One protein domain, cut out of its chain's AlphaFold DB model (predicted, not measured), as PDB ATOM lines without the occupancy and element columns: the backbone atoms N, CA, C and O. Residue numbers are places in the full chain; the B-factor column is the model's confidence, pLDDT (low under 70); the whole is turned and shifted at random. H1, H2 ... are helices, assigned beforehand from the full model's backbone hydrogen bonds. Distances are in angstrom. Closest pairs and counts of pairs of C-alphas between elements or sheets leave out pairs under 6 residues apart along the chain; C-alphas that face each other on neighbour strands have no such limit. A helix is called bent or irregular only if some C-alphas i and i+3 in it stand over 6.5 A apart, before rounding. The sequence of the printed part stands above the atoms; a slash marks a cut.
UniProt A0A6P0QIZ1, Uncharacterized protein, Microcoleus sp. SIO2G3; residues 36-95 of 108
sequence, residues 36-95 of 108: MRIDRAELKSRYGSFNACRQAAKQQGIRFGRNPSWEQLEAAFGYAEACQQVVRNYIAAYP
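Overview. This is residues 36 to 95 of the 108 residues of an uncharacterized protein of Microcoleus sp. SIO2G3 (UniProt A0A6P0QIZ1). One long helix, H3, makes the longest axis; two short helices, H1 and H2, pack on its first part, residues 70 to 77, to form a compact head, and residues 83 to 95, of which 83 to 93 belong to H3, stick out of this head as a straight arm. H1 meets the first turns of H3, residues 70 to 74, at a steep tilt, H2 runs beside the first part of H3 at a shallow tilt, and the loop after H2 folds back to the place where H3 begins. The printed part has 60 residues with three named helices, in the order H1, H2, H3, and no named strand; its class is all helix. The whole is only just loose, close to compact, with a radius of gyration of the C-alphas of 12.7 A, and it is elongated, spanning 38 by 24 by 16 A.

Arrangement. H1, residues 40 to 47, and H2, residues 50 to 59, touch only at the corner by their link, where the C-alphas of Tyr 47 and Cys 53, their closest, are 5.4 A apart. They run the same way at a steep tilt of 62 degrees. H3, residues 70 to 93, touches H1 with residues 70 to 74 alone; the closest C-alphas are those of Arg 40 and Glu 74, at 6.4 A. H1 and H3 run the same way at a steep tilt of 67 degrees. H3 touches H2 with residues 70 to 77 alone, and the closest C-alphas are those of Ala 57 and Phe 77, at 7.4 A. H2 and H3 run the same way at a shallow tilt of 32 degrees. Every O i to N i+4 pair is within hydrogen-bond range in H1, H2 and H3.

Along the chain. H1 begins at C-alpha 40, at (-31.961, -41.680, -14.032), and ends at residue 47, 10.4 A away from C-alpha to C-alpha. H2 measures 14.4 A from C-alpha 50 to C-alpha 59. H3 begins at C-alpha 70, at (-30.195, -41.229, -7.430), and ends at C-alpha 93, at (-20.910, -13.107, -25.399), a length of 34.6 A. None of the three helices is bent.

Size, cuts and confidence. The two C-alphas farthest apart are those of Asn 67 and Pro 95, at 38.7 A. Residues 83 to 95 stand free, of which 83 to 93 belong to H3; the body without them has 47 residues, spans 23 by 22 by 17 A and has a radius of gyration of 9.4 A. The link from H1 to H2 is tight, with 2 residues, and the link from H2 to H3 is short, with 10 residues. The printed part has no cut. The mean pLDDT of the printed part is 90.6, and residue 36 is the one printed residue under 70.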
ATOM      1  N   MET A  36     -31.839 -28.405 -17.152       68.94
ATOM      2  CA  MET A  36     -32.263 -29.573 -17.912       68.94
ATOM      3  C   MET A  36     -32.366 -30.757 -16.953       68.94
ATOM      4  O   MET A  36     -31.400 -31.111 -16.273       68.94
ATOM      5  N   ARG A  37     -33.568 -31.328 -16.841       78.75
ATOM      6  CA  ARG A  37     -33.781 -32.497 -15.992       78.75
ATOM      7  C   ARG A  37     -33.077 -33.678 -16.636       78.75
ATOM      8  O   ARG A  37     -33.572 -34.238 -17.607       78.75
ATOM      9  N   ILE A  38     -31.923 -34.032 -16.087       87.75
ATOM     10  CA  ILE A  38     -31.227 -35.268 -16.417       87.75
ATOM     11  C   ILE A  38     -31.816 -36.340 -15.518       87.75
ATOM     12  O   ILE A  38     -31.610 -36.317 -14.306       87.75
ATOM     13  N   ASP A  39     -32.589 -37.243 -16.105       91.56
ATOM     14  CA  ASP A  39     -33.209 -38.322 -15.355       91.56
ATOM     15  C   ASP A  39     -32.251 -39.505 -15.143       91.56
ATOM     16  O   ASP A  39     -31.146 -39.603 -15.694       91.56
ATOM     17  N   ARG A  40     -32.697 -40.450 -14.316       92.81
ATOM     18  CA  ARG A  40     -31.961 -41.680 -14.032       92.81
ATOM     19  C   ARG A  40     -31.605 -42.485 -15.277       92.81
ATOM     20  O   ARG A  40     -30.571 -43.158 -15.285       92.81
ATOM     21  N   ALA A  41     -32.506 -42.536 -16.257       92.94
ATOM     22  CA  ALA A  41     -32.333 -43.361 -17.444       92.94
ATOM     23  C   ALA A  41     -31.194 -42.799 -18.293       92.94
ATOM     24  O   ALA A  41     -30.306 -43.548 -18.699       92.94
ATOM     25  N   GLU A  42     -31.152 -41.478 -18.429       93.25
ATOM     26  CA  GLU A  42     -30.085 -40.754 -19.100       93.25
ATOM     27  C   GLU A  42     -28.745 -40.925 -18.376       93.25
ATOM     28  O   GLU A  42     -27.747 -41.278 -19.003       93.25
ATOM     29  N   LEU A  43     -28.701 -40.789 -17.044       93.38
ATOM     30  CA  LEU A  43     -27.464 -41.031 -16.285       93.38
ATOM     31  C   LEU A  43     -26.935 -42.459 -16.462       93.38
ATOM     32  O   LEU A  43     -25.730 -42.668 -16.623       93.38
ATOM     33  N   LYS A  44     -27.825 -43.455 -16.455       94.19
ATOM     34  CA  LYS A  44     -27.447 -44.849 -16.719       94.19
ATOM     35  C   LYS A  44     -27.003 -45.065 -18.160       94.19
ATOM     36  O   LYS A  44     -26.087 -45.845 -18.372       94.19
ATOM     37  N   SER A  45     -27.609 -44.385 -19.124       94.94
ATOM     38  CA  SER A  45     -27.179 -44.433 -20.521       94.94
ATOM     39  C   SER A  45     -25.764 -43.861 -20.677       94.94
ATOM     40  O   SER A  45     -24.886 -44.514 -21.238       94.94
ATOM     41  N   ARG A  46     -25.505 -42.686 -20.084       93.25
ATOM     42  CA  ARG A  46     -24.216 -41.981 -20.174       93.25
ATOM     43  C   ARG A  46     -23.077 -42.697 -19.449       93.25
ATOM     44  O   ARG A  46     -21.960 -42.736 -19.952       93.25
ATOM     45  N   TYR A  47     -23.339 -43.228 -18.255       94.25
ATOM     46  CA  TYR A  47     -22.282 -43.713 -17.359       94.25
ATOM     47  C   TYR A  47     -22.419 -45.197 -16.981       94.25
ATOM     48  O   TYR A  47     -21.550 -45.754 -16.316       94.25
ATOM     49  N   GLY A  48     -23.501 -45.869 -17.369       92.38
ATOM     50  CA  GLY A  48     -23.734 -47.299 -17.147       92.38
ATOM     51  C   GLY A  48     -24.335 -47.634 -15.781       92.38
ATOM     52  O   GLY A  48     -25.452 -48.144 -15.684       92.38
ATOM     53  N   SER A  49     -23.603 -47.375 -14.693       93.75
ATOM     54  CA  SER A  49     -23.994 -47.803 -13.338       93.75
ATOM     55  C   SER A  49     -23.986 -46.668 -12.318       93.75
ATOM     56  O   SER A  49     -23.360 -45.633 -12.529       93.75
ATOM     57  N   PHE A  50     -24.629 -46.877 -11.162       93.56
ATOM     58  CA  PHE A  50     -24.618 -45.913 -10.052       93.56
ATOM     59  C   PHE A  50     -23.193 -45.553  -9.602       93.56
ATOM     60  O   PHE A  50     -22.858 -44.383  -9.429       93.56
ATOM     61  N   ASN A  51     -22.328 -46.561  -9.451       93.75
ATOM     62  CA  ASN A  51     -20.942 -46.346  -9.040       93.75
ATOM     63  C   ASN A  51     -20.157 -45.575 -10.104       93.75
ATOM     64  O   ASN A  51     -19.394 -44.678  -9.755       93.75
ATOM     65  N   ALA A  52     -20.379 -45.883 -11.382       94.75
ATOM     66  CA  ALA A  52     -19.765 -45.148 -12.481       94.75
ATOM     67  C   ALA A  52     -20.261 -43.693 -12.546       94.75
ATOM     68  O   ALA A  52     -19.434 -42.795 -12.669       94.75
ATOM     69  N   CYS A  53     -21.558 -43.435 -12.328       94.81
ATOM     70  CA  CYS A  53     -22.097 -42.075 -12.190       94.81
ATOM     71  C   CYS A  53     -21.406 -41.313 -11.053       94.81
ATOM     72  O   CYS A  53     -21.016 -40.163 -11.226       94.81
ATOM     73  N   ARG A  54     -21.205 -41.952  -9.892       94.81
ATOM     74  CA  ARG A  54     -20.532 -41.322  -8.745       94.81
ATOM     75  C   ARG A  54     -19.067 -40.989  -9.044       94.81
ATOM     76  O   ARG A  54     -18.575 -39.953  -8.601       94.81
ATOM     77  N   GLN A  55     -18.367 -41.854  -9.779       93.69
ATOM     78  CA  GLN A  55     -16.991 -41.584 -10.208       93.69
ATOM     79  C   GLN A  55     -16.935 -40.461 -11.247       93.69
ATOM     80  O   GLN A  55     -16.117 -39.555 -11.103       93.69
ATOM     81  N   ALA A  56     -17.841 -40.468 -12.227       94.12
ATOM     82  CA  ALA A  56     -17.963 -39.401 -13.216       94.12
ATOM     83  C   ALA A  56     -18.273 -38.050 -12.554       94.12
ATOM     84  O   ALA A  56     -17.622 -37.054 -12.856       94.12
ATOM     85  N   ALA A  57     -19.184 -38.026 -11.577       93.00
ATOM     86  CA  ALA A  57     -19.505 -36.829 -10.805       93.00
ATOM     87  C   ALA A  57     -18.251 -36.257 -10.119       93.00
ATOM     88  O   ALA A  57     -17.952 -35.072 -10.256       93.00
ATOM     89  N   LYS A  58     -17.447 -37.112  -9.472       91.44
ATOM     90  CA  LYS A  58     -16.190 -36.698  -8.831       91.44
ATOM     91  C   LYS A  58     -15.183 -36.119  -9.833       91.44
ATOM     92  O   LYS A  58     -14.525 -35.133  -9.513       91.44
ATOM     93  N   GLN A  59     -15.060 -36.719 -11.018       90.50
ATOM     94  CA  GLN A  59     -14.186 -36.220 -12.090       90.50
ATOM     95  C   GLN A  59     -14.637 -34.851 -12.616       90.50
ATOM     96  O   GLN A  59     -13.801 -34.045 -13.006       90.50
ATOM     97  N   GLN A  60     -15.938 -34.568 -12.565       88.50
ATOM     98  CA  GLN A  60     -16.529 -33.280 -12.943       88.50
ATOM     99  C   GLN A  60     -16.548 -32.258 -11.793       88.50
ATOM    100  O   GLN A  60     -17.196 -31.222 -11.895       88.50
ATOM    101  N   GLY A  61     -15.865 -32.539 -10.678       88.81
ATOM    102  CA  GLY A  61     -15.807 -31.638  -9.525       88.81
ATOM    103  C   GLY A  61     -17.054 -31.656  -8.635       88.81
ATOM    104  O   GLY A  61     -17.081 -30.958  -7.624       88.81
ATOM    105  N   ILE A  62     -18.051 -32.495  -8.933       91.94
ATOM    106  CA  ILE A  62     -19.244 -32.673  -8.103       91.94
ATOM    107  C   ILE A  62     -18.865 -33.527  -6.887       91.94
ATOM    108  O   ILE A  62     -18.507 -34.705  -7.004       91.94
ATOM    109  N   ARG A  63     -18.936 -32.933  -5.693       90.75
ATOM    110  CA  ARG A  63     -18.564 -33.588  -4.431       90.75
ATOM    111  C   ARG A  63     -19.788 -33.786  -3.549       90.75
ATOM    112  O   ARG A  63     -20.550 -32.859  -3.311       90.75
ATOM    113  N   PHE A  64     -19.926 -34.992  -3.007       90.81
ATOM    114  CA  PHE A  64     -20.973 -35.337  -2.048       90.81
ATOM    115  C   PHE A  64     -20.343 -35.613  -0.682       90.81
ATOM    116  O   PHE A  64     -19.350 -36.334  -0.595       90.81
ATOM    117  N   GLY A  65     -20.927 -35.072   0.391       90.50
ATOM    118  CA  GLY A  65     -20.448 -35.324   1.758       90.50
ATOM    119  C   GLY A  65     -20.715 -36.751   2.257       90.50
ATOM    120  O   GLY A  65     -20.054 -37.226   3.176       90.50
ATOM    121  N   ARG A  66     -21.683 -37.450   1.654       91.38
ATOM    122  CA  ARG A  66     -22.043 -38.852   1.924       91.38
ATOM    123  C   ARG A  66     -22.337 -39.568   0.605       91.38
ATOM    124  O   ARG A  66     -22.265 -38.956  -0.457       91.38
ATOM    125  N   ASN A  67     -22.664 -40.859   0.668       91.62
ATOM    126  CA  ASN A  67     -23.115 -41.586  -0.517       91.62
ATOM    127  C   ASN A  67     -24.440 -40.966  -1.012       91.62
ATOM    128  O   ASN A  67     -25.388 -40.928  -0.225       91.62
ATOM    129  N   PRO A  68     -24.503 -40.441  -2.248       94.31
ATOM    130  CA  PRO A  68     -25.687 -39.738  -2.728       94.31
ATOM    131  C   PRO A  68     -26.847 -40.697  -3.026       94.31
ATOM    132  O   PRO A  68     -26.636 -41.891  -3.221       94.31
ATOM    133  N   SER A  69     -28.071 -40.181  -3.103       95.38
ATOM    134  CA  SER A  69     -29.195 -40.889  -3.732       95.38
ATOM    135  C   SER A  69     -29.179 -40.714  -5.260       95.38
ATOM    136  O   SER A  69     -28.389 -39.934  -5.799       95.38
ATOM    137  N   TRP A  70     -30.041 -41.439  -5.982       94.38
ATOM    138  CA  TRP A  70     -30.195 -41.229  -7.430       94.38
ATOM    139  C   TRP A  70     -30.724 -39.826  -7.737       94.38
ATOM    140  O   TRP A  70     -30.165 -39.147  -8.589       94.38
ATOM    141  N   GLU A  71     -31.703 -39.353  -6.971       94.06
ATOM    142  CA  GLU A  71     -32.297 -38.023  -7.119       94.06
ATOM    143  C   GLU A  71     -31.256 -36.915  -6.892       94.06
ATOM    144  O   GLU A  71     -31.253 -35.897  -7.579       94.06
ATOM    145  N   GLN A  72     -30.322 -37.126  -5.956       93.88
ATOM    146  CA  GLN A  72     -29.208 -36.201  -5.734       93.88
ATOM    147  C   GLN A  72     -28.217 -36.189  -6.899       93.88
ATOM    148  O   GLN A  72     -27.693 -35.125  -7.221       93.88
ATOM    149  N   LEU A  73     -27.951 -37.335  -7.535       94.38
ATOM    150  CA  LEU A  73     -27.120 -37.384  -8.742       94.38
ATOM    151  C   LEU A  73     -27.806 -36.658  -9.904       94.38
ATOM    152  O   LEU A  73     -27.176 -35.819 -10.536       94.38
ATOM    153  N   GLU A  74     -29.083 -36.943 -10.151       94.31
ATOM    154  CA  GLU A  74     -29.895 -36.299 -11.193       94.31
ATOM    155  C   GLU A  74     -29.877 -34.775 -11.049       94.31
ATOM    156  O   GLU A  74     -29.514 -34.058 -11.984       94.31
ATOM    157  N   ALA A  75     -30.166 -34.281  -9.841       92.06
ATOM    158  CA  ALA A  75     -30.101 -32.858  -9.543       92.06
ATOM    159  C   ALA A  75     -28.681 -32.305  -9.739       92.06
ATOM    160  O   ALA A  75     -28.507 -31.307 -10.433       92.06
ATOM    161  N   ALA A  76     -27.659 -32.949  -9.173       92.12
ATOM    162  CA  ALA A  76     -26.291 -32.444  -9.244       92.12
ATOM    163  C   ALA A  76     -25.771 -32.346 -10.685       92.12
ATOM    164  O   ALA A  76     -25.168 -31.336 -11.043       92.12
ATOM    165  N   PHE A  77     -26.033 -33.353 -11.522       92.50
ATOM    166  CA  PHE A  77     -25.657 -33.310 -12.935       92.50
ATOM    167  C   PHE A  77     -26.447 -32.242 -13.700       92.50
ATOM    168  O   PHE A  77     -25.845 -31.498 -14.470       92.50
ATOM    169  N   GLY A  78     -27.755 -32.107 -13.454       91.25
ATOM    170  CA  GLY A  78     -28.571 -31.072 -14.098       91.25
ATOM    171  C   GLY A  78     -28.096 -29.652 -13.768       91.25
ATOM    172  O   GLY A  78     -27.971 -28.811 -14.657       91.25
ATOM    173  N   TYR A  79     -27.762 -29.390 -12.500       89.62
ATOM    174  CA  TYR A  79     -27.193 -28.104 -12.082       89.62
ATOM    175  C   TYR A  79     -25.788 -27.879 -12.643       89.62
ATOM    176  O   TYR A  79     -25.497 -26.779 -13.105       89.62
ATOM    177  N   ALA A  80     -24.928 -28.901 -12.650       89.31
ATOM    178  CA  ALA A  80     -23.589 -28.784 -13.221       89.31
ATOM    179  C   ALA A  80     -23.638 -28.427 -14.716       89.31
ATOM    180  O   ALA A  80     -22.916 -27.531 -15.151       89.31
ATOM    181  N   GLU A  81     -24.521 -29.068 -15.489       88.12
ATOM    182  CA  GLU A  81     -24.707 -28.782 -16.915       88.12
ATOM    183  C   GLU A  81     -25.250 -27.360 -17.135       88.12
ATOM    184  O   GLU A  81     -24.713 -26.612 -17.954       88.12
ATOM    185  N   ALA A  82     -26.229 -26.927 -16.333       87.44
ATOM    186  CA  ALA A  82     -26.750 -25.563 -16.392       87.44
ATOM    187  C   ALA A  82     -25.686 -24.503 -16.054       87.44
ATOM    188  O   ALA A  82     -25.548 -23.521 -16.783       87.44
ATOM    189  N   CYS A  83     -24.889 -24.707 -15.001       87.00
ATOM    190  CA  CYS A  83     -23.793 -23.803 -14.645       87.00
ATOM    191  C   CYS A  83     -22.751 -23.713 -15.765       87.00
ATOM    192  O   CYS A  83     -22.336 -22.614 -16.131       87.00
ATOM    193  N   GLN A  84     -22.356 -24.851 -16.344       86.88
ATOM    194  CA  GLN A  84     -21.440 -24.865 -17.484       86.88
ATOM    195  C   GLN A  84     -22.023 -24.100 -18.675       86.88
ATOM    196  O   GLN A  84     -21.300 -23.333 -19.309       86.88
ATOM    197  N   GLN A  85     -23.315 -24.268 -18.964       86.12
ATOM    198  CA  GLN A  85     -23.968 -23.561 -20.062       86.12
ATOM    199  C   GLN A  85     -23.994 -22.046 -19.834       86.12
ATOM    200  O   GLN A  85     -23.686 -21.297 -20.757       86.12
ATOM    201  N   VAL A  86     -24.294 -21.585 -18.614       86.25
ATOM    202  CA  VAL A  86     -24.255 -20.154 -18.260       86.25
ATOM    203  C   VAL A  86     -22.859 -19.581 -18.483       86.25
ATOM    204  O   VAL A  86     -22.715 -18.562 -19.154       86.25
ATOM    205  N   VAL A  87     -21.827 -20.254 -17.968       87.06
ATOM    206  CA  VAL A  87     -20.436 -19.807 -18.115       87.06
ATOM    207  C   VAL A  87     -20.030 -19.769 -19.589       87.06
ATOM    208  O   VAL A  87     -19.452 -18.780 -20.037       87.06
ATOM    209  N   ARG A  88     -20.372 -20.802 -20.371       86.56
ATOM    210  CA  ARG A  88     -20.100 -20.839 -21.818       86.56
ATOM    211  C   ARG A  88     -20.796 -19.700 -22.556       86.56
ATOM    212  O   ARG A  88     -20.153 -19.045 -23.367       86.56
ATOM    213  N   ASN A  89     -22.071 -19.449 -22.258       87.31
ATOM    214  CA  ASN A  89     -22.829 -18.355 -22.864       87.31
ATOM    215  C   ASN A  89     -22.191 -16.998 -22.546       87.31
ATOM    216  O   ASN A  89     -22.047 -16.169 -23.438       87.31
ATOM    217  N   TYR A  90     -21.770 -16.795 -21.294       87.88
ATOM    218  CA  TYR A  90     -21.129 -15.556 -20.869       87.88
ATOM    219  C   TYR A  90     -19.786 -15.332 -21.576       87.88
ATOM    220  O   TYR A  90     -19.570 -14.274 -22.154       87.88
ATOM    221  N   ILE A  91     -18.911 -16.343 -21.606       88.06
ATOM    222  CA  ILE A  91     -17.609 -16.254 -22.289       88.06
ATOM    223  C   ILE A  91     -17.788 -16.039 -23.799       88.06
ATOM    224  O   ILE A  91     -17.019 -15.302 -24.407       88.06
ATOM    225  N   ALA A  92     -18.801 -16.662 -24.410       84.94
ATOM    226  CA  ALA A  92     -19.100 -16.480 -25.828       84.94
ATOM    227  C   ALA A  92     -19.617 -15.067 -26.146       84.94
ATOM    228  O   ALA A  92     -19.287 -14.528 -27.199       84.94
ATOM    229  N   ALA A  93     -20.409 -14.473 -25.249       87.31
ATOM    230  CA  ALA A  93     -20.910 -13.107 -25.399       87.31
ATOM    231  C   ALA A  93     -19.830 -12.045 -25.125       87.31
ATOM    232  O   ALA A  93     -19.823 -11.002 -25.773       87.31
ATOM    233  N   TYR A  94     -18.903 -12.326 -24.206       88.50
ATOM    234  CA  TYR A  94     -17.856 -11.401 -23.768       88.50
ATOM    235  C   TYR A  94     -16.471 -12.077 -23.819       88.50
ATOM    236  O   TYR A  94     -15.896 -12.407 -22.775       88.50
ATOM    237  N   PRO A  95     -15.920 -12.327 -25.021       89.44
ATOM    238  CA  PRO A  95     -14.632 -12.997 -25.159       89.44
ATOM    239  C   PRO A  95     -13.493 -12.134 -24.598       89.44
ATOM    240  O   PRO A  95     -13.404 -10.939 -24.871       89.44
TER     241      PRO A  95